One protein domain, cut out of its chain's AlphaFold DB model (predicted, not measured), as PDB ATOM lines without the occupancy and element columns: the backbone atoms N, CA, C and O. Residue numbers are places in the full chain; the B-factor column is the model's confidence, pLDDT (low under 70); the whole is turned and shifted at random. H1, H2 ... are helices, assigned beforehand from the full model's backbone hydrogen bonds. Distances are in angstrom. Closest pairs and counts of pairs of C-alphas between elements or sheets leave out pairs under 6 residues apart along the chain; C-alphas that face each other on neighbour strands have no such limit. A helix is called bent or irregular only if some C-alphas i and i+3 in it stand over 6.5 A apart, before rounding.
ATOM      1  N   SER A   2      19.526   6.286 133.395       38.06
ATOM      2  CA  SER A   2      18.369   5.473 133.004       38.06
ATOM      3  C   SER A   2      17.157   5.982 133.778       38.06
ATOM      4  O   SER A   2      17.074   5.772 134.989       38.06
ATOM      5  N   SER A   3      16.257   6.704 133.112       43.00
ATOM      6  CA  SER A   3      14.976   7.064 133.712       43.00
ATOM      7  C   SER A   3      14.198   5.780 134.001       43.00
ATOM      8  O   SER A   3      13.973   4.952 133.120       43.00
ATOM      9  N   ILE A   4      13.822   5.596 135.263       44.06
ATOM     10  CA  ILE A   4      12.845   4.587 135.661       44.06
ATOM     11  C   ILE A   4      11.507   5.091 135.116       44.06
ATOM     12  O   ILE A   4      10.857   5.930 135.729       44.06
ATOM     13  N   ILE A   5      11.152   4.658 133.907       51.81
ATOM     14  CA  ILE A   5       9.832   4.904 133.317       51.81
ATOM     15  C   ILE A   5       8.818   4.209 134.231       51.81
ATOM     16  O   ILE A   5       8.932   3.000 134.456       51.81
ATOM     17  N   SER A   6       7.869   4.954 134.806       68.44
ATOM     18  CA  SER A   6       6.883   4.356 135.710       68.44
ATOM     19  C   SER A   6       5.957   3.411 134.932       68.44
ATOM     20  O   SER A   6       5.738   3.572 133.729       68.44
ATOM     21  N   SER A   7       5.386   2.402 135.596       68.25
ATOM     22  CA  SER A   7       4.430   1.474 134.963       68.25
ATOM     23  C   SER A   7       3.226   2.194 134.340       68.25
ATOM     24  O   SER A   7       2.701   1.740 133.325       68.25
ATOM     25  N   LYS A   8       2.839   3.340 134.915       70.44
ATOM     26  CA  LYS A   8       1.778   4.226 134.426       70.44
ATOM     27  C   LYS A   8       2.176   4.979 133.153       70.44
ATOM     28  O   LYS A   8       1.349   5.164 132.267       70.44
ATOM     29  N   ASP A   9       3.442   5.367 133.025       71.25
ATOM     30  CA  ASP A   9       3.941   6.011 131.803       71.25
ATOM     31  C   ASP A   9       3.978   5.008 130.644       71.25
ATOM     32  O   ASP A   9       3.580   5.321 129.523       71.25
ATOM     33  N   LYS A  10       4.362   3.757 130.932       73.19
ATOM     34  CA  LYS A  10       4.359   2.679 129.935       73.19
ATOM     35  C   LYS A  10       2.947   2.332 129.449       73.19
ATOM     36  O   LYS A  10       2.782   2.042 128.265       73.19
ATOM     37  N   SER A  11       1.939   2.356 130.327       86.69
ATOM     38  CA  SER A  11       0.549   2.110 129.918       86.69
ATOM     39  C   SER A  11      -0.015   3.259 129.077       86.69
ATOM     40  O   SER A  11      -0.690   3.005 128.080       86.69
ATOM     41  N   LEU A  12       0.325   4.508 129.409       90.62
ATOM     42  CA  LEU A  12      -0.066   5.671 128.612       90.62
ATOM     43  C   LEU A  12       0.562   5.651 127.211       90.62
ATOM     44  O   LEU A  12      -0.136   5.876 126.224       90.62
ATOM     45  N   GLU A  13       1.861   5.370 127.093       90.56
ATOM     46  CA  GLU A  13       2.530   5.290 125.786       90.56
ATOM     47  C   GLU A  13       1.928   4.205 124.877       90.56
ATOM     48  O   GLU A  13       1.770   4.421 123.668       90.56
ATOM     49  N   ASP A  14       1.572   3.053 125.454       91.06
ATOM     50  CA  ASP A  14       0.916   1.955 124.740       91.06
ATOM     51  C   ASP A  14      -0.476   2.372 124.238       91.06
ATOM     52  O   ASP A  14      -0.779   2.240 123.045       91.06
ATOM     53  N   PHE A  15      -1.279   2.991 125.109       93.31
ATOM     54  CA  PHE A  15      -2.586   3.537 124.746       93.31
ATOM     55  C   PHE A  15      -2.489   4.590 123.633       93.31
ATOM     56  O   PHE A  15      -3.207   4.517 122.632       93.31
ATOM     57  N   LEU A  16      -1.570   5.554 123.749       93.81
ATOM     58  CA  LEU A  16      -1.384   6.590 122.729       93.81
ATOM     59  C   LEU A  16      -0.942   5.983 121.391       93.81
ATOM     60  O   LEU A  16      -1.429   6.402 120.337       93.81
ATOM     61  N   SER A  17      -0.083   4.958 121.411       92.94
ATOM     62  CA  SER A  17       0.264   4.197 120.204       92.94
ATOM     63  C   SER A  17      -0.958   3.535 119.561       92.94
ATOM     64  O   SER A  17      -1.075   3.592 118.331       92.94
ATOM     65  N   ARG A  18      -1.879   2.958 120.352       94.00
ATOM     66  CA  ARG A  18      -3.163   2.407 119.866       94.00
ATOM     67  C   ARG A  18      -4.051   3.483 119.268       94.00
ATOM     68  O   ARG A  18      -4.503   3.323 118.134       94.00
ATOM     69  N   LEU A  19      -4.234   4.602 119.962       95.50
ATOM     70  CA  LEU A  19      -5.056   5.711 119.487       95.50
ATOM     71  C   LEU A  19      -4.558   6.233 118.134       95.50
ATOM     72  O   LEU A  19      -5.341   6.402 117.204       95.50
ATOM     73  N   ILE A  20      -3.248   6.434 117.983       94.44
ATOM     74  CA  ILE A  20      -2.651   6.890 116.720       94.44
ATOM     75  C   ILE A  20      -2.800   5.838 115.625       94.44
ATOM     76  O   ILE A  20      -3.148   6.182 114.495       94.44
ATOM     77  N   TYR A  21      -2.546   4.566 115.949       93.62
ATOM     78  CA  TYR A  21      -2.721   3.455 115.019       93.62
ATOM     79  C   TYR A  21      -4.147   3.431 114.460       93.62
ATOM     80  O   TYR A  21      -4.332   3.367 113.247       93.62
ATOM     81  N   LEU A  22      -5.147   3.594 115.327       94.12
ATOM     82  CA  LEU A  22      -6.565   3.663 114.972       94.12
ATOM     83  C   LEU A  22      -6.971   4.966 114.260       94.12
ATOM     84  O   LEU A  22      -8.104   5.082 113.796       94.12
ATOM     85  N   GLY A  23      -6.053   5.930 114.131       94.81
ATOM     86  CA  GLY A  23      -6.240   7.156 113.361       94.81
ATOM     87  C   GLY A  23      -6.306   8.444 114.170       94.81
ATOM     88  O   GLY A  23      -6.706   9.461 113.616       94.81
ATOM     89  N   GLY A  24      -5.904   8.461 115.436       96.00
ATOM     90  CA  GLY A  24      -5.731   9.695 116.201       96.00
ATOM     91  C   GLY A  24      -4.609  10.583 115.643       96.00
ATOM     92  O   GLY A  24      -3.523  10.115 115.288       96.00
ATOM     93  N   ASN A  25      -4.840  11.895 115.566       95.06
ATOM     94  CA  ASN A  25      -3.886  12.861 115.016       95.06
ATOM     95  C   ASN A  25      -3.057  13.566 116.108       95.06
ATOM     96  O   ASN A  25      -3.147  14.780 116.330       95.06
ATOM     97  N   LEU A  26      -2.209  12.791 116.788       91.44
ATOM     98  CA  LEU A  26      -1.361  13.275 117.890       91.44
ATOM     99  C   LEU A  26       0.099  13.561 117.490       91.44
ATOM    100  O   LEU A  26       0.908  13.917 118.335       91.44
ATOM    101  N   GLY A  27       0.443  13.463 116.201       82.00
ATOM    102  CA  GLY A  27       1.769  13.856 115.691       82.00
ATOM    103  C   GLY A  27       2.906  12.855 115.944       82.00
ATOM    104  O   GLY A  27       4.053  13.158 115.638       82.00
ATOM    105  N   ILE A  28       2.602  11.657 116.448       77.88
ATOM    106  CA  ILE A  28       3.578  10.593 116.728       77.88
ATOM    107  C   ILE A  28       3.369   9.435 115.728       77.88
ATOM    108  O   ILE A  28       2.300   9.311 115.124       77.88
ATOM    109  N   LYS A  29       4.396   8.605 115.491       78.12
ATOM    110  CA  LYS A  29       4.283   7.397 114.652       78.12
ATOM    111  C   LYS A  29       3.762   6.214 115.483       78.12
ATOM    112  O   LYS A  29       4.323   5.962 116.548       78.12
ATOM    113  N   PRO A  30       2.765   5.450 115.000       79.62
ATOM    114  CA  PRO A  30       2.271   4.286 115.726       79.62
ATOM    115  C   PRO A  30       3.301   3.151 115.715       79.62
ATOM    116  O   PRO A  30       3.971   2.923 114.703       79.62
ATOM    117  N   LYS A  31       3.392   2.401 116.817       75.94
ATOM    118  CA  LYS A  31       4.239   1.201 116.943       75.94
ATOM    119  C   LYS A  31       3.409  -0.063 117.185       75.94
ATOM    120  O   LYS A  31       3.701  -0.838 118.085       75.94
ATOM    121  N   ILE A  32       2.373  -0.282 116.374       81.75
ATOM    122  CA  ILE A  32       1.464  -1.429 116.526       81.75
ATOM    123  C   ILE A  32       1.354  -2.208 115.224       81.75
ATOM    124  O   ILE A  32       1.251  -1.628 114.143       81.75
ATOM    125  N   LYS A  33       1.401  -3.538 115.343       73.31
ATOM    126  CA  LYS A  33       1.237  -4.485 114.228       73.31
ATOM    127  C   LYS A  33       0.042  -5.423 114.399       73.31
ATOM    128  O   LYS A  33      -0.334  -6.080 113.437       73.31
ATOM    129  N   GLN A  34      -0.528  -5.491 115.599       82.31
ATOM    130  CA  GLN A  34      -1.598  -6.425 115.932       82.31
ATOM    131  C   GLN A  34      -2.987  -5.801 115.775       82.31
ATOM    132  O   GLN A  34      -3.138  -4.581 115.675       82.31
ATOM    133  N   TYR A  35      -3.993  -6.671 115.730       87.38
ATOM    134  CA  TYR A  35      -5.398  -6.287 115.813       87.38
ATOM    135  C   TYR A  35      -5.671  -5.536 117.127       87.38
ATOM    136  O   TYR A  35      -5.091  -5.864 118.160       87.38
ATOM    137  N   VAL A  36      -6.532  -4.521 117.060       89.94
ATOM    138  CA  VAL A  36      -7.015  -3.758 118.215       89.94
ATOM    139  C   VAL A  36      -8.529  -3.769 118.129       89.94
ATOM    140  O   VAL A  36      -9.073  -3.313 117.123       89.94
ATOM    141  N   ASP A  37      -9.173  -4.309 119.157       93.25
ATOM    142  CA  ASP A  37     -10.624  -4.393 119.229       93.25
ATOM    143  C   ASP A  37     -11.224  -3.018 119.544       93.25
ATOM    144  O   ASP A  37     -10.788  -2.339 120.477       93.25
ATOM    145  N   ILE A  38     -12.205  -2.581 118.749       94.69
ATOM    146  CA  ILE A  38     -12.788  -1.236 118.875       94.69
ATOM    147  C   ILE A  38     -13.456  -1.049 120.240       94.69
ATOM    148  O   ILE A  38     -13.259  -0.018 120.884       94.69
ATOM    149  N   GLU A  39     -14.259  -2.016 120.685       95.69
ATOM    150  CA  GLU A  39     -14.976  -1.914 121.954       95.69
ATOM    151  C   GLU A  39     -14.036  -2.005 123.158       95.69
ATOM    152  O   GLU A  39     -14.196  -1.228 124.100       95.69
ATOM    153  N   GLU A  40     -13.032  -2.885 123.117       95.31
ATOM    154  CA  GLU A  40     -11.968  -2.919 124.133       95.31
ATOM    155  C   GLU A  40     -11.255  -1.572 124.246       95.31
ATOM    156  O   GLU A  40     -11.119  -1.031 125.344       95.31
ATOM    157  N   PHE A  41     -10.876  -0.988 123.109       95.88
ATOM    158  CA  PHE A  41     -10.197   0.301 123.076       95.88
ATOM    159  C   PHE A  41     -11.054   1.433 123.665       95.88
ATOM    160  O   PHE A  41     -10.524   2.305 124.351       95.88
ATOM    161  N   ILE A  42     -12.375   1.431 123.447       95.94
ATOM    162  CA  ILE A  42     -13.280   2.424 124.055       95.94
ATOM    163  C   ILE A  42     -13.314   2.287 125.574       95.94
ATOM    164  O   ILE A  42     -13.267   3.298 126.273       95.94
ATOM    165  N   VAL A  43     -13.395   1.057 126.087       96.62
ATOM    166  CA  VAL A  43     -13.393   0.816 127.535       96.62
ATOM    167  C   VAL A  43     -12.074   1.282 128.140       96.62
ATOM    168  O   VAL A  43     -12.078   2.042 129.108       96.62
ATOM    169  N   GLU A  44     -10.956   0.925 127.514       95.81
ATOM    170  CA  GLU A  44      -9.627   1.361 127.933       95.81
ATOM    171  C   GLU A  44      -9.485   2.893 127.913       95.81
ATOM    172  O   GLU A  44      -8.951   3.483 128.854       95.81
ATOM    173  N   ALA A  45     -10.010   3.564 126.883       97.00
ATOM    174  CA  ALA A  45      -9.915   5.016 126.739       97.00
ATOM    175  C   ALA A  45     -10.513   5.788 127.925       97.00
ATOM    176  O   ALA A  45     -10.095   6.917 128.189       97.00
ATOM    177  N   THR A  46     -11.439   5.183 128.678       96.62
ATOM    178  CA  THR A  46     -11.986   5.788 129.904       96.62
ATOM    179  C   THR A  46     -10.904   6.065 130.953       96.62
ATOM    180  O   THR A  46     -11.048   6.997 131.737       96.62
ATOM    181  N   LEU A  47      -9.799   5.315 130.956       95.75
ATOM    182  CA  LEU A  47      -8.699   5.468 131.913       95.75
ATOM    183  C   LEU A  47      -7.768   6.645 131.577       95.75
ATOM    184  O   LEU A  47      -6.972   7.061 132.418       95.75
ATOM    185  N   PHE A  48      -7.876   7.201 130.367       95.44
ATOM    186  CA  PHE A  48      -6.928   8.176 129.815       95.44
ATOM    187  C   PHE A  48      -7.573   9.516 129.429       95.44
ATOM    188  O   PHE A  48      -6.987  10.317 128.702       95.44
ATOM    189  N   MET A  49      -8.778   9.791 129.935       93.94
ATOM    190  CA  MET A  49      -9.511  11.025 129.629       93.94
ATOM    191  C   MET A  49      -8.929  12.288 130.274       93.94
ATOM    192  O   MET A  49      -9.143  13.375 129.738       93.94
ATOM    193  N   ASP A  50      -8.159  12.146 131.356       90.50
ATOM    194  CA  ASP A  50      -7.563  13.253 132.126       90.50
ATOM    195  C   ASP A  50      -6.082  13.514 131.804       90.50
ATOM    196  O   ASP A  50      -5.387  14.174 132.571       90.50
ATOM    197  N   VAL A  51      -5.568  12.984 130.689       90.50
ATOM    198  CA  VAL A  51      -4.156  13.172 130.308       90.50
ATOM    199  C   VAL A  51      -3.897  14.623 129.900       90.50
ATOM    200  O   VAL A  51      -3.098  15.320 130.519       90.50
ATOM    201  N   ASP A  52      -4.579  15.085 128.852       92.44
ATOM    202  CA  ASP A  52      -4.510  16.457 128.362       92.44
ATOM    203  C   ASP A  52      -5.670  16.741 127.397       92.44
ATOM    204  O   ASP A  52      -6.210  15.838 126.756       92.44
ATOM    205  N   SER A  53      -6.011  18.022 127.228       92.50
ATOM    206  CA  SER A  53      -7.157  18.444 126.407       92.50
ATOM    207  C   SER A  53      -7.122  17.958 124.950       92.50
ATOM    208  O   SER A  53      -8.177  17.717 124.356       92.50
ATOM    209  N   ARG A  54      -5.938  17.811 124.341       93.19
ATOM    210  CA  ARG A  54      -5.802  17.359 122.954       93.19
ATOM    211  C   ARG A  54      -6.088  15.868 122.861       93.19
ATOM    212  O   ARG A  54      -6.814  15.467 121.949       93.19
ATOM    213  N   THR A  55      -5.557  15.075 123.787       94.19
ATOM    214  CA  THR A  55      -5.832  13.635 123.878       94.19
ATOM    215  C   THR A  55      -7.312  13.378 124.149       94.19
ATOM    216  O   THR A  55      -7.933  12.631 123.394       94.19
ATOM    217  N   THR A  56      -7.919  14.082 125.110       94.94
ATOM    218  CA  THR A  56      -9.361  13.994 125.406       94.94
ATOM    219  C   THR A  56     -10.208  14.259 124.158       94.94
ATOM    220  O   THR A  56     -11.068  13.459 123.798       94.94
ATOM    221  N   GLN A  57      -9.950  15.358 123.437       95.38
ATOM    222  CA  GLN A  57     -10.707  15.680 122.220       95.38
ATOM    223  C   GLN A  57     -10.459  14.667 121.095       95.38
ATOM    224  O   GLN A  57     -11.378  14.377 120.329       95.38
ATOM    225  N   CYS A  58      -9.252  14.105 121.000       96.38
ATOM    226  CA  CYS A  58      -8.934  13.034 120.059       96.38
ATOM    227  C   CYS A  58      -9.779  11.782 120.322       96.38
ATOM    228  O   CYS A  58     -10.428  11.286 119.402       96.38
ATOM    229  N   ILE A  59      -9.844  11.340 121.582       97.12
ATOM    230  CA  ILE A  59     -10.668  10.206 122.016       97.12
ATOM    231  C   ILE A  59     -12.142  10.455 121.684       97.12
ATOM    232  O   ILE A  59     -12.765   9.634 121.019       97.12
ATOM    233  N   LEU A  60     -12.694  11.609 122.073       96.00
ATOM    234  CA  LEU A  60     -14.111  11.917 121.843       96.00
ATOM    235  C   LEU A  60     -14.471  11.983 120.356       96.00
ATOM    236  O   LEU A  60     -15.516  11.478 119.952       96.00
ATOM    237  N   ASN A  61     -13.601  12.566 119.526       96.38
ATOM    238  CA  ASN A  61     -13.803  12.587 118.077       96.38
ATOM    239  C   ASN A  61     -13.757  11.178 117.481       96.38
ATOM    240  O   ASN A  61     -14.534  10.876 116.577       96.38
ATOM    241  N   TRP A  62     -12.867  10.323 117.988       96.00
ATOM    242  CA  TRP A  62     -12.782   8.936 117.554       96.00
ATOM    243  C   TRP A  62     -14.039   8.152 117.950       96.00
ATOM    244  O   TRP A  62     -14.650   7.529 117.087       96.00
ATOM    245  N   ILE A  63     -14.491   8.269 119.204       95.25
ATOM    246  CA  ILE A  63     -15.733   7.654 119.703       95.25
ATOM    247  C   ILE A  63     -16.934   8.109 118.881       95.25
ATOM    248  O   ILE A  63     -17.708   7.277 118.417       95.25
ATOM    249  N   TYR A  64     -17.070   9.415 118.645       93.88
ATOM    250  CA  TYR A  64     -18.147   9.947 117.819       93.88
ATOM    251  C   TYR A  64     -18.131   9.329 116.415       93.88
ATOM    252  O   TYR A  64     -19.168   8.878 115.932       93.88
ATOM    253  N   PHE A  65     -16.951   9.243 115.789       93.88
ATOM    254  CA  PHE A  65     -16.779   8.659 114.457       93.88
ATOM    255  C   PHE A  65     -17.172   7.175 114.392       93.88
ATOM    256  O   PHE A  65     -17.804   6.759 113.420       93.88
ATOM    257  N   VAL A  66     -16.818   6.377 115.405       92.88
ATOM    258  CA  VAL A  66     -17.107   4.930 115.418       92.88
ATOM    259  C   VAL A  66     -18.480   4.581 115.991       92.88
ATOM    260  O   VAL A  66     -18.962   3.480 115.740       92.88
ATOM    261  N   SER A  67     -19.123   5.501 116.719       91.94
ATOM    262  CA  SER A  67     -20.369   5.262 117.463       91.94
ATOM    263  C   SER A  67     -21.492   4.557 116.685       91.94
ATOM    264  O   SER A  67     -22.108   3.664 117.274       91.94
ATOM    265  N   PRO A  68     -21.744   4.828 115.384       90.62
ATOM    266  CA  PRO A  68     -22.815   4.147 114.651       90.62
ATOM    267  C   PRO A  68     -22.548   2.655 114.418       90.62
ATOM    268  O   PRO A  68     -23.463   1.910 114.077       90.62
ATOM    269  N   TYR A  69     -21.297   2.223 114.583       91.44
ATOM    270  CA  TYR A  69     -20.834   0.876 114.262       91.44
ATOM    271  C   TYR A  69     -20.509   0.051 115.502       91.44
ATOM    272  O   TYR A  69     -20.046  -1.076 115.360       91.44
ATOM    273  N   LEU A  70     -20.717   0.587 116.704       91.94
ATOM    274  CA  LEU A  70     -20.452  -0.120 117.953       91.94
ATOM    275  C   LEU A  70     -21.548  -1.131 118.288       91.94
ATOM    276  O   LEU A  70     -22.714  -0.960 117.937       91.94
ATOM    277  N   SER A  71     -21.168  -2.172 119.024       92.12
ATOM    278  CA  SER A  71     -22.086  -3.182 119.550       92.12
ATOM    279  C   SER A  71     -22.288  -2.989 121.057       92.12
ATOM    280  O   SER A  71     -21.411  -3.379 121.834       92.12
ATOM    281  N   PRO A  72     -23.446  -2.465 121.519       92.44
ATOM    282  CA  PRO A  72     -23.723  -2.297 122.950       92.44
ATOM    283  C   PRO A  72     -23.594  -3.611 123.733       92.44
ATOM    284  O   PRO A  72     -23.041  -3.659 124.829       92.44
ATOM    285  N   SER A  73     -24.031  -4.719 123.125       92.69
ATOM    286  CA  SER A  73     -23.916  -6.056 123.713       92.69
ATOM    287  C   SER A  73     -22.466  -6.520 123.863       92.69
ATOM    288  O   SER A  73     -22.146  -7.187 124.845       92.69
ATOM    289  N   LYS A  74     -21.587  -6.201 122.904       93.94
ATOM    290  CA  LYS A  74     -20.156  -6.517 123.017       93.94
ATOM    291  C   LYS A  74     -19.490  -5.608 124.044       93.94
ATOM    292  O   LYS A  74     -18.800  -6.128 124.913       93.94
ATOM    293  N   LEU A  75     -19.769  -4.303 124.013       95.19
ATOM    294  CA  LEU A  75     -19.222  -3.343 124.972       95.19
ATOM    295  C   LEU A  75     -19.562  -3.743 126.415       95.19
ATOM    296  O   LEU A  75     -18.677  -3.786 127.262       95.19
ATOM    297  N   ARG A  76     -20.800  -4.185 126.673       95.38
ATOM    298  CA  ARG A  76     -21.192  -4.780 127.961       95.38
ATOM    299  C   ARG A  76     -20.342  -5.988 128.361       95.38
ATOM    300  O   ARG A  76     -20.005  -6.130 129.532       95.38
ATOM    301  N   ARG A  77     -20.030  -6.899 127.431       94.38
ATOM    302  CA  ARG A  77     -19.169  -8.061 127.734       94.38
ATOM    303  C   ARG A  77     -17.756  -7.618 128.098       94.38
ATOM    304  O   ARG A  77     -17.222  -8.123 129.077       94.38
ATOM    305  N   VAL A  78     -17.195  -6.674 127.346       95.56
ATOM    306  CA  VAL A  78     -15.865  -6.105 127.605       95.56
ATOM    307  C   VAL A  78     -15.830  -5.430 128.980       95.56
ATOM    308  O   VAL A  78     -14.949  -5.726 129.776       95.56
ATOM    309  N   LEU A  79     -16.832  -4.613 129.316       96.00
ATOM    310  CA  LEU A  79     -16.929  -3.934 130.617       96.00
ATOM    311  C   LEU A  79     -16.944  -4.893 131.817       96.00
ATOM    312  O   LEU A  79     -16.443  -4.553 132.881       96.00
ATOM    313  N   LYS A  80     -17.482  -6.108 131.656       94.88
ATOM    314  CA  LYS A  80     -17.455  -7.142 132.707       94.88
ATOM    315  C   LYS A  80     -16.075  -7.774 132.910       94.88
ATOM    316  O   LYS A  80     -15.885  -8.491 133.888       94.88
ATOM    317  N   MET A  81     -15.152  -7.580 131.971       93.44
ATOM    318  CA  MET A  81     -13.850  -8.251 131.924       93.44
ATOM    319  C   MET A  81     -12.662  -7.289 132.038       93.44
ATOM    320  O   MET A  81     -11.534  -7.759 132.178       93.44
ATOM    321  N   SER A  82     -12.903  -5.979 131.985       93.75
ATOM    322  CA  SER A  82     -11.867  -4.952 131.893       93.75
ATOM    323  C   SER A  82     -12.012  -3.903 132.991       93.75
ATOM    324  O   SER A  82     -13.111  -3.636 133.474       93.75
ATOM    325  N   GLU A  83     -10.897  -3.280 133.365       94.19
ATOM    326  CA  GLU A  83     -10.893  -2.082 134.205       94.19
ATOM    327  C   GLU A  83     -11.354  -0.866 133.391       94.19
ATOM    328  O   GLU A  83     -11.034  -0.742 132.207       94.19
ATOM    329  N   TYR A  84     -12.118   0.030 134.018       96.06
ATOM    330  CA  TYR A  84     -12.619   1.245 133.380       96.06
ATOM    331  C   TYR A  84     -12.990   2.313 134.407       96.06
ATOM    332  O   TYR A  84     -13.175   2.039 135.594       96.06
ATOM    333  N   ASN A  85     -13.155   3.547 133.935       95.81
ATOM    334  CA  ASN A  85     -13.675   4.651 134.730       95.81
ATOM    335  C   ASN A  85     -15.159   4.899 134.408       95.81
ATOM    336  O   ASN A  85     -15.501   5.407 133.338       95.81
ATOM    337  N   ALA A  86     -16.043   4.584 135.359       95.25
ATOM    338  CA  ALA A  86     -17.496   4.678 135.190       95.25
ATOM    339  C   ALA A  86     -18.014   6.105 134.916       95.25
ATOM    340  O   ALA A  86     -19.020   6.272 134.224       95.25
ATOM    341  N   LYS A  87     -17.325   7.145 135.410       94.81
ATOM    342  CA  LYS A  87     -17.658   8.551 135.113       94.81
ATOM    343  C   LYS A  87     -17.390   8.864 133.639       94.81
ATOM    344  O   LYS A  87     -18.250   9.436 132.976       94.81
ATOM    345  N   TYR A  88     -16.219   8.489 133.121       95.50
ATOM    346  CA  TYR A  88     -15.872   8.726 131.713       95.50
ATOM    347  C   TYR A  88     -16.673   7.847 130.760       95.50
ATOM    348  O   TYR A  88     -17.063   8.313 129.690       95.50
ATOM    349  N   LEU A  89     -17.013   6.628 131.178       95.81
ATOM    350  CA  LEU A  89     -17.946   5.789 130.437       95.81
ATOM    351  C   LEU A  89     -19.314   6.471 130.282       95.81
ATOM    352  O   LEU A  89     -19.842   6.506 129.175       95.81
ATOM    353  N   GLY A  90     -19.850   7.082 131.346       93.62
ATOM    354  CA  GLY A  90     -21.090   7.864 131.273       93.62
ATOM    355  C   GLY A  90     -21.018   9.000 130.246       93.62
ATOM    356  O   GLY A  90     -21.949   9.203 129.469       93.62
ATOM    357  N   GLN A  91     -19.877   9.687 130.158       93.75
ATOM    358  CA  GLN A  91     -19.653  10.727 129.148       93.75
ATOM    359  C   GLN A  91     -19.562  10.158 127.726       93.75
ATOM    360  O   GLN A  91     -20.075  10.772 126.791       93.75
ATOM    361  N   PHE A  92     -18.945   8.989 127.547       94.50
ATOM    362  CA  PHE A  92     -18.892   8.312 126.250       94.50
ATOM    363  C   PHE A  92     -20.278   7.886 125.783       94.50
ATOM    364  O   PHE A  92     -20.622   8.145 124.632       94.50
ATOM    365  N   VAL A  93     -21.090   7.309 126.673       92.44
ATOM    366  CA  VAL A  93     -22.477   6.933 126.371       92.44
ATOM    367  C   VAL A  93     -23.284   8.157 125.943       92.44
ATOM    368  O   VAL A  93     -23.925   8.105 124.902       92.44
ATOM    369  N   GLN A  94     -23.152   9.298 126.628       89.81
ATOM    370  CA  GLN A  94     -23.815  10.543 126.208       89.81
ATOM    371  C   GLN A  94     -23.420  10.981 124.785       89.81
ATOM    372  O   GLN A  94     -24.277  11.394 124.003       89.81
ATOM    373  N   VAL A  95     -22.132  10.893 124.428       91.31
ATOM    374  CA  VAL A  95     -21.659  11.222 123.069       91.31
ATOM    375  C   VAL A  95     -22.233  10.244 122.044       91.31
ATOM    376  O   VAL A  95     -22.729  10.672 121.004       91.31
ATOM    377  N   ILE A  96     -22.202   8.950 122.350       90.94
ATOM    378  CA  ILE A  96     -22.719   7.882 121.493       90.94
ATOM    379  C   ILE A  96     -24.227   8.049 121.265       90.94
ATOM    380  O   ILE A  96     -24.672   8.050 120.121       90.94
ATOM    381  N   GLU A  97     -25.017   8.234 122.320       87.94
ATOM    382  CA  GLU A  97     -26.474   8.392 122.242       87.94
ATOM    383  C   GLU A  97     -26.883   9.657 121.494       87.94
ATOM    384  O   GLU A  97     -27.858   9.637 120.749       87.94
ATOM    385  N   SER A  98     -26.111  10.743 121.624       84.38
ATOM    386  CA  SER A  98     -26.380  11.984 120.888       84.38
ATOM    387  C   SER A  98     -26.235  11.842 119.368       84.38
ATOM    388  O   SER A  98     -26.723  12.695 118.627       84.38
ATOM    389  N   HIS A  99     -25.565  10.782 118.900       79.00
ATOM    390  CA  HIS A  99     -25.272  10.555 117.486       79.00
ATOM    391  C   HIS A  99     -25.826   9.236 116.926       79.00
ATOM    392  O   HIS A  99     -25.922   9.063 115.711       79.00
ATOM    393  N   SER A 100     -26.200   8.292 117.789       74.19
ATOM    394  CA  SER A 100     -26.743   6.999 117.389       74.19
ATOM    395  C   SER A 100     -28.234   7.107 117.072       74.19
ATOM    396  O   SER A 100     -29.011   7.641 117.857       74.19
ATOM    397  N   LEU A 101     -28.661   6.512 115.956       68.62
ATOM    398  CA  LEU A 101     -30.083   6.406 115.597       68.62
ATOM    399  C   LEU A 101     -30.885   5.520 116.573       68.62
ATOM    400  O   LEU A 101     -32.110   5.563 116.560       68.62
ATOM    401  N   ASN A 102     -30.212   4.733 117.425       67.38
ATOM    402  CA  ASN A 102     -30.827   3.725 118.291       67.38
ATOM    403  C   ASN A 102     -30.418   3.891 119.765       67.38
ATOM    404  O   ASN A 102     -29.832   2.980 120.354       67.38
ATOM    405  N   ALA A 103     -30.741   5.038 120.371       67.44
ATOM    406  CA  ALA A 103     -30.444   5.331 121.781       67.44
ATOM    407  C   ALA A 103     -30.928   4.229 122.753       67.44
ATOM    408  O   ALA A 103     -30.216   3.869 123.681       67.44
ATOM    409  N   GLN A 104     -32.081   3.599 122.491       66.88
ATOM    410  CA  GLN A 104     -32.651   2.553 123.361       66.88
ATOM    411  C   GLN A 104     -31.745   1.323 123.549       66.88
ATOM    412  O   GLN A 104     -31.817   0.657 124.578       66.88
ATOM    413  N   ASN A 105     -30.861   1.026 122.590       82.44
ATOM    414  CA  ASN A 105     -29.966  -0.131 122.685       82.44
ATOM    415  C   ASN A 105     -28.822   0.077 123.692       82.44
ATOM    416  O   ASN A 105     -28.134  -0.885 124.043       82.44
ATOM    417  N   TRP A 106     -28.611   1.315 124.144       89.00
ATOM    418  CA  TRP A 106     -27.527   1.694 125.045       89.00
ATOM    419  C   TRP A 106     -27.897   1.584 126.527       89.00
ATOM    420  O   TRP A 106     -26.991   1.439 127.342       89.00
ATOM    421  N   ALA A 107     -29.190   1.465 126.857       88.38
ATOM    422  CA  ALA A 107     -29.681   1.219 128.221       88.38
ATOM    423  C   ALA A 107     -29.107  -0.065 128.857       88.38
ATOM    424  O   ALA A 107     -29.041  -0.220 130.072       88.38
ATOM    425  N   ILE A 108     -28.614  -1.001 128.037       91.31
ATOM    426  CA  ILE A 108     -27.897  -2.191 128.517       91.31
ATOM    427  C   ILE A 108     -26.607  -1.846 129.294       91.31
ATOM    428  O   ILE A 108     -26.025  -2.725 129.933       91.31
ATOM    429  N   LEU A 109     -26.135  -0.599 129.203       92.81
ATOM    430  CA  LEU A 109     -24.946  -0.098 129.884       92.81
ATOM    431  C   LEU A 109     -25.252   0.674 131.172       92.81
ATOM    432  O   LEU A 109     -24.307   1.041 131.871       92.81
ATOM    433  N   ASP A 110     -26.527   0.884 131.514       91.31
ATOM    434  CA  ASP A 110     -26.944   1.701 132.662       91.31
ATOM    435  C   ASP A 110     -26.324   1.217 133.983       91.31
ATOM    436  O   ASP A 110     -25.955   2.025 134.831       91.31
ATOM    437  N   GLU A 111     -26.130  -0.100 134.134       92.62
ATOM    438  CA  GLU A 111     -25.507  -0.708 135.321       92.62
ATOM    439  C   GLU A 111     -24.007  -0.374 135.485       92.62
ATOM    440  O   GLU A 111     -23.463  -0.540 136.575       92.62
ATOM    441  N   PHE A 112     -23.331   0.099 134.430       93.31
ATOM    442  CA  PHE A 112     -21.884   0.374 134.419       93.31
ATOM    443  C   PHE A 112     -21.542   1.865 134.493       93.31
ATOM    444  O   PHE A 112     -20.387   2.223 134.729       93.31
ATOM    445  N   VAL A 113     -22.502   2.754 134.239       92.12
ATOM    446  CA  VAL A 113     -22.240   4.195 134.148       92.12
ATOM    447  C   VAL A 113     -22.531   4.901 135.464       92.12
ATOM    448  O   VAL A 113     -23.524   4.641 136.138       92.12
ATOM    449  N   LEU A 114     -21.685   5.870 135.810       89.25
ATOM    450  CA  LEU A 114     -22.038   6.871 136.812       89.25
ATOM    451  C   LEU A 114     -22.645   8.079 136.114       89.25
ATOM    452  O   LEU A 114     -22.149   8.522 135.076       89.25
ATOM    453  N   LYS A 115     -23.696   8.650 136.713       83.56
ATOM    454  CA  LYS A 115     -24.280   9.904 136.235       83.56
ATOM    455  C   LYS A 115     -23.192  10.978 136.223       83.56
ATOM    456  O   LYS A 115     -22.712  11.400 137.272       83.56
ATOM    457  N   SER A 116     -22.798  11.398 135.027       80.00
ATOM    458  CA  SER A 116     -21.699  12.331 134.810       80.00
ATOM    459  C   SER A 116     -22.200  13.659 134.262       80.00
ATOM    460  O   SER A 116     -23.167  13.716 133.494       80.00
ATOM    461  N   GLU A 117     -21.489  14.730 134.599       85.50
ATOM    462  CA  GLU A 117     -21.653  16.014 133.924       85.50
ATOM    463  C   GLU A 117     -21.390  15.878 132.422       85.50
ATOM    464  O   GLU A 117     -20.550  15.076 131.990       85.50
ATOM    465  N   LYS A 118     -22.100  16.696 131.637       84.38
ATOM    466  CA  LYS A 118     -21.908  16.765 130.189       84.38
ATOM    467  C   LYS A 118     -20.468  17.154 129.880       84.38
ATOM    468  O   LYS A 118     -19.983  18.190 130.335       84.38
ATOM    469  N   ILE A 119     -19.800  16.348 129.062       86.81
ATOM    470  CA  ILE A 119     -18.468  16.684 128.572       86.81
ATOM    471  C   ILE A 119     -18.553  17.761 127.487       86.81
ATOM    472  O   ILE A 119     -19.418  17.724 126.609       86.81
ATOM    473  N   LYS A 120     -17.634  18.730 127.527       86.88
ATOM    474  CA  LYS A 120     -17.467  19.700 126.440       86.88
ATOM    475  C   LYS A 120     -16.868  18.988 125.229       86.88
ATOM    476  O   LYS A 120     -15.664  18.733 125.176       86.88
ATOM    477  N   PHE A 121     -17.713  18.681 124.257       90.62
ATOM    478  CA  PHE A 121     -17.322  18.026 123.018       90.62
ATOM    479  C   PHE A 121     -17.656  18.905 121.811       90.62
ATOM    480  O   PHE A 121     -18.774  19.399 121.685       90.62
ATOM    481  N   ALA A 122     -16.672  19.090 120.930       86.38
ATOM    482  CA  ALA A 122     -16.831  19.786 119.661       86.38
ATOM    483  C   ALA A 122     -16.270  18.902 118.532       86.38
ATOM    484  O   ALA A 122     -15.046  18.731 118.451       86.38
ATOM    485  N   PRO A 123     -17.127  18.330 117.663       89.88
ATOM    486  CA  PRO A 123     -16.673  17.539 116.526       89.88
ATOM    487  C   PRO A 123     -15.729  18.343 115.623       89.88
ATOM    488  O   PRO A 123     -16.088  19.388 115.084       89.88
ATOM    489  N   ASN A 124     -14.507  17.850 115.443       93.12
ATOM    490  CA  ASN A 124     -13.525  18.378 114.503       93.12
ATOM    491  C   ASN A 124     -12.583  17.256 114.036       93.12
ATOM    492  O   ASN A 124     -11.439  17.122 114.484       93.12
ATOM    493  N   PHE A 125     -13.068  16.444 113.098       91.69
ATOM    494  CA  PHE A 125     -12.317  15.287 112.609       91.69
ATOM    495  C   PHE A 125     -11.032  15.672 111.884       91.69
ATOM    496  O   PHE A 125     -10.044  14.966 112.016       91.69
ATOM    497  N   GLN A 126     -11.010  16.789 111.152       91.44
ATOM    498  CA  GLN A 126      -9.814  17.209 110.412       91.44
ATOM    499  C   GLN A 126      -8.645  17.526 111.350       91.44
ATOM    500  O   GLN A 126      -7.493  17.218 111.046       91.44
TER     501      GLN A 126
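This is residues 2 to 126 of the 194 residues of an uncharacterized protein of Halobacteriovorax sp (UniProt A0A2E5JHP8). Look for a body of helices with H2 in the core: H3, H4 and H5 pack round it, and H6 packs on H4 and H5 at the end farthest from H1. H1 stands more loosely at the other end, and residues 2 to 10, of which 7 to 10 belong to H1, stick out from the body and lengthen the outline; a wide unnamed loop, residues 22 to 37, leads from H1 into H2, and the unnamed last stretch, residues 113 to 126, runs along the outside past H5 and H3. The printed part has 125 residues with six named helices, H1 to H6 in order along the chain, and no named strand; the class is all helix, with 75 of the 125 residues in the named helices. It is compact, with a radius of gyration of the C-alphas of 14.5 A, and its C-alphas span 51 by 33 by 29 A.

Begin with the longest helix, H3, residues 53 to 69. With its residues 56 to 63 alone it only just touches H2, residues 38 to 48, with 3 pairs of C-alphas within 8 A; the closest are those of Ala 45 and Ile 59, 7.1 A apart. H2 and H3 form a helical hairpin, at a shallow tilt of 23 degrees, opposite ways. H3 also touches H5, residues 86 to 99, at a steep tilt of 54 degrees, the same way, and the closest C-alphas, those of Ser 67 and Ile 96, are 5.4 A apart. H5 touches H2 with residues 86 to 89 alone; look at Thr 46 and Tyr 88, whose C-alphas are the closest, at 5.2 A. H2 also touches H4, residues 72 to 79, at a steep tilt of 50 degrees, the same way; look at Glu 39 and Leu 75, whose C-alphas are the closest, at 5.4 A. Farther out, H6, residues 103 to 112, touches H4 at a shallow tilt of 17 degrees, the same way, with the C-alphas of Pro 72 and Trp 106 closest at 5.9 A. H5 and H6 form a second helical hairpin, at 0 degrees, opposite ways, with the C-alphas of Glu 97 and Ala 103 closest at 5.0 A. H1, residues 7 to 21, is close to H2 but not clearly touching it; the closest C-alphas, those of Leu 12 and Phe 48, are 7.4 A apart. H1 is apart from H4, H5 and H6. In H1 and H4 every O i to N i+4 pair is within hydrogen-bond range; in H2 it is 4 of 7, in H3 11 of 13, in H5 9 of 10, and in H6 0 of 6, beside 4 of 7 O i to N i+3 pairs.

Find C-alpha 7 at (4.430, 1.474, 134.963); from there H1 runs 21.3 A to C-alpha 21. H2 covers 15.6 A from Ile 38 to Phe 48. H3 starts at C-alpha 53, (-7.157, 18.444, 126.407), and runs 25.4 A to Tyr 69; it is irregular, with C-alphas 65 and 68 7.5 A apart. H4 is 10.4 A long and H5 20.2 A. H6, 16.0 A long, ends at C-alpha 112, (-21.884, 0.374, 134.419), and is irregular too, with C-alphas 108 and 111 7.4 A apart.

The two C-alphas farthest apart are those of Ser 2 and Gln 104, at 52.0 A. Without residues 2 to 10, which stand free, the body spans 38 by 30 by 24 A. The printed part has no cut. The link from H1 to H2, 16 residues, is long. The mean pLDDT of the printed part is 88.2, and confidence is under 70 at residues 2 to 7 and 101 to 104.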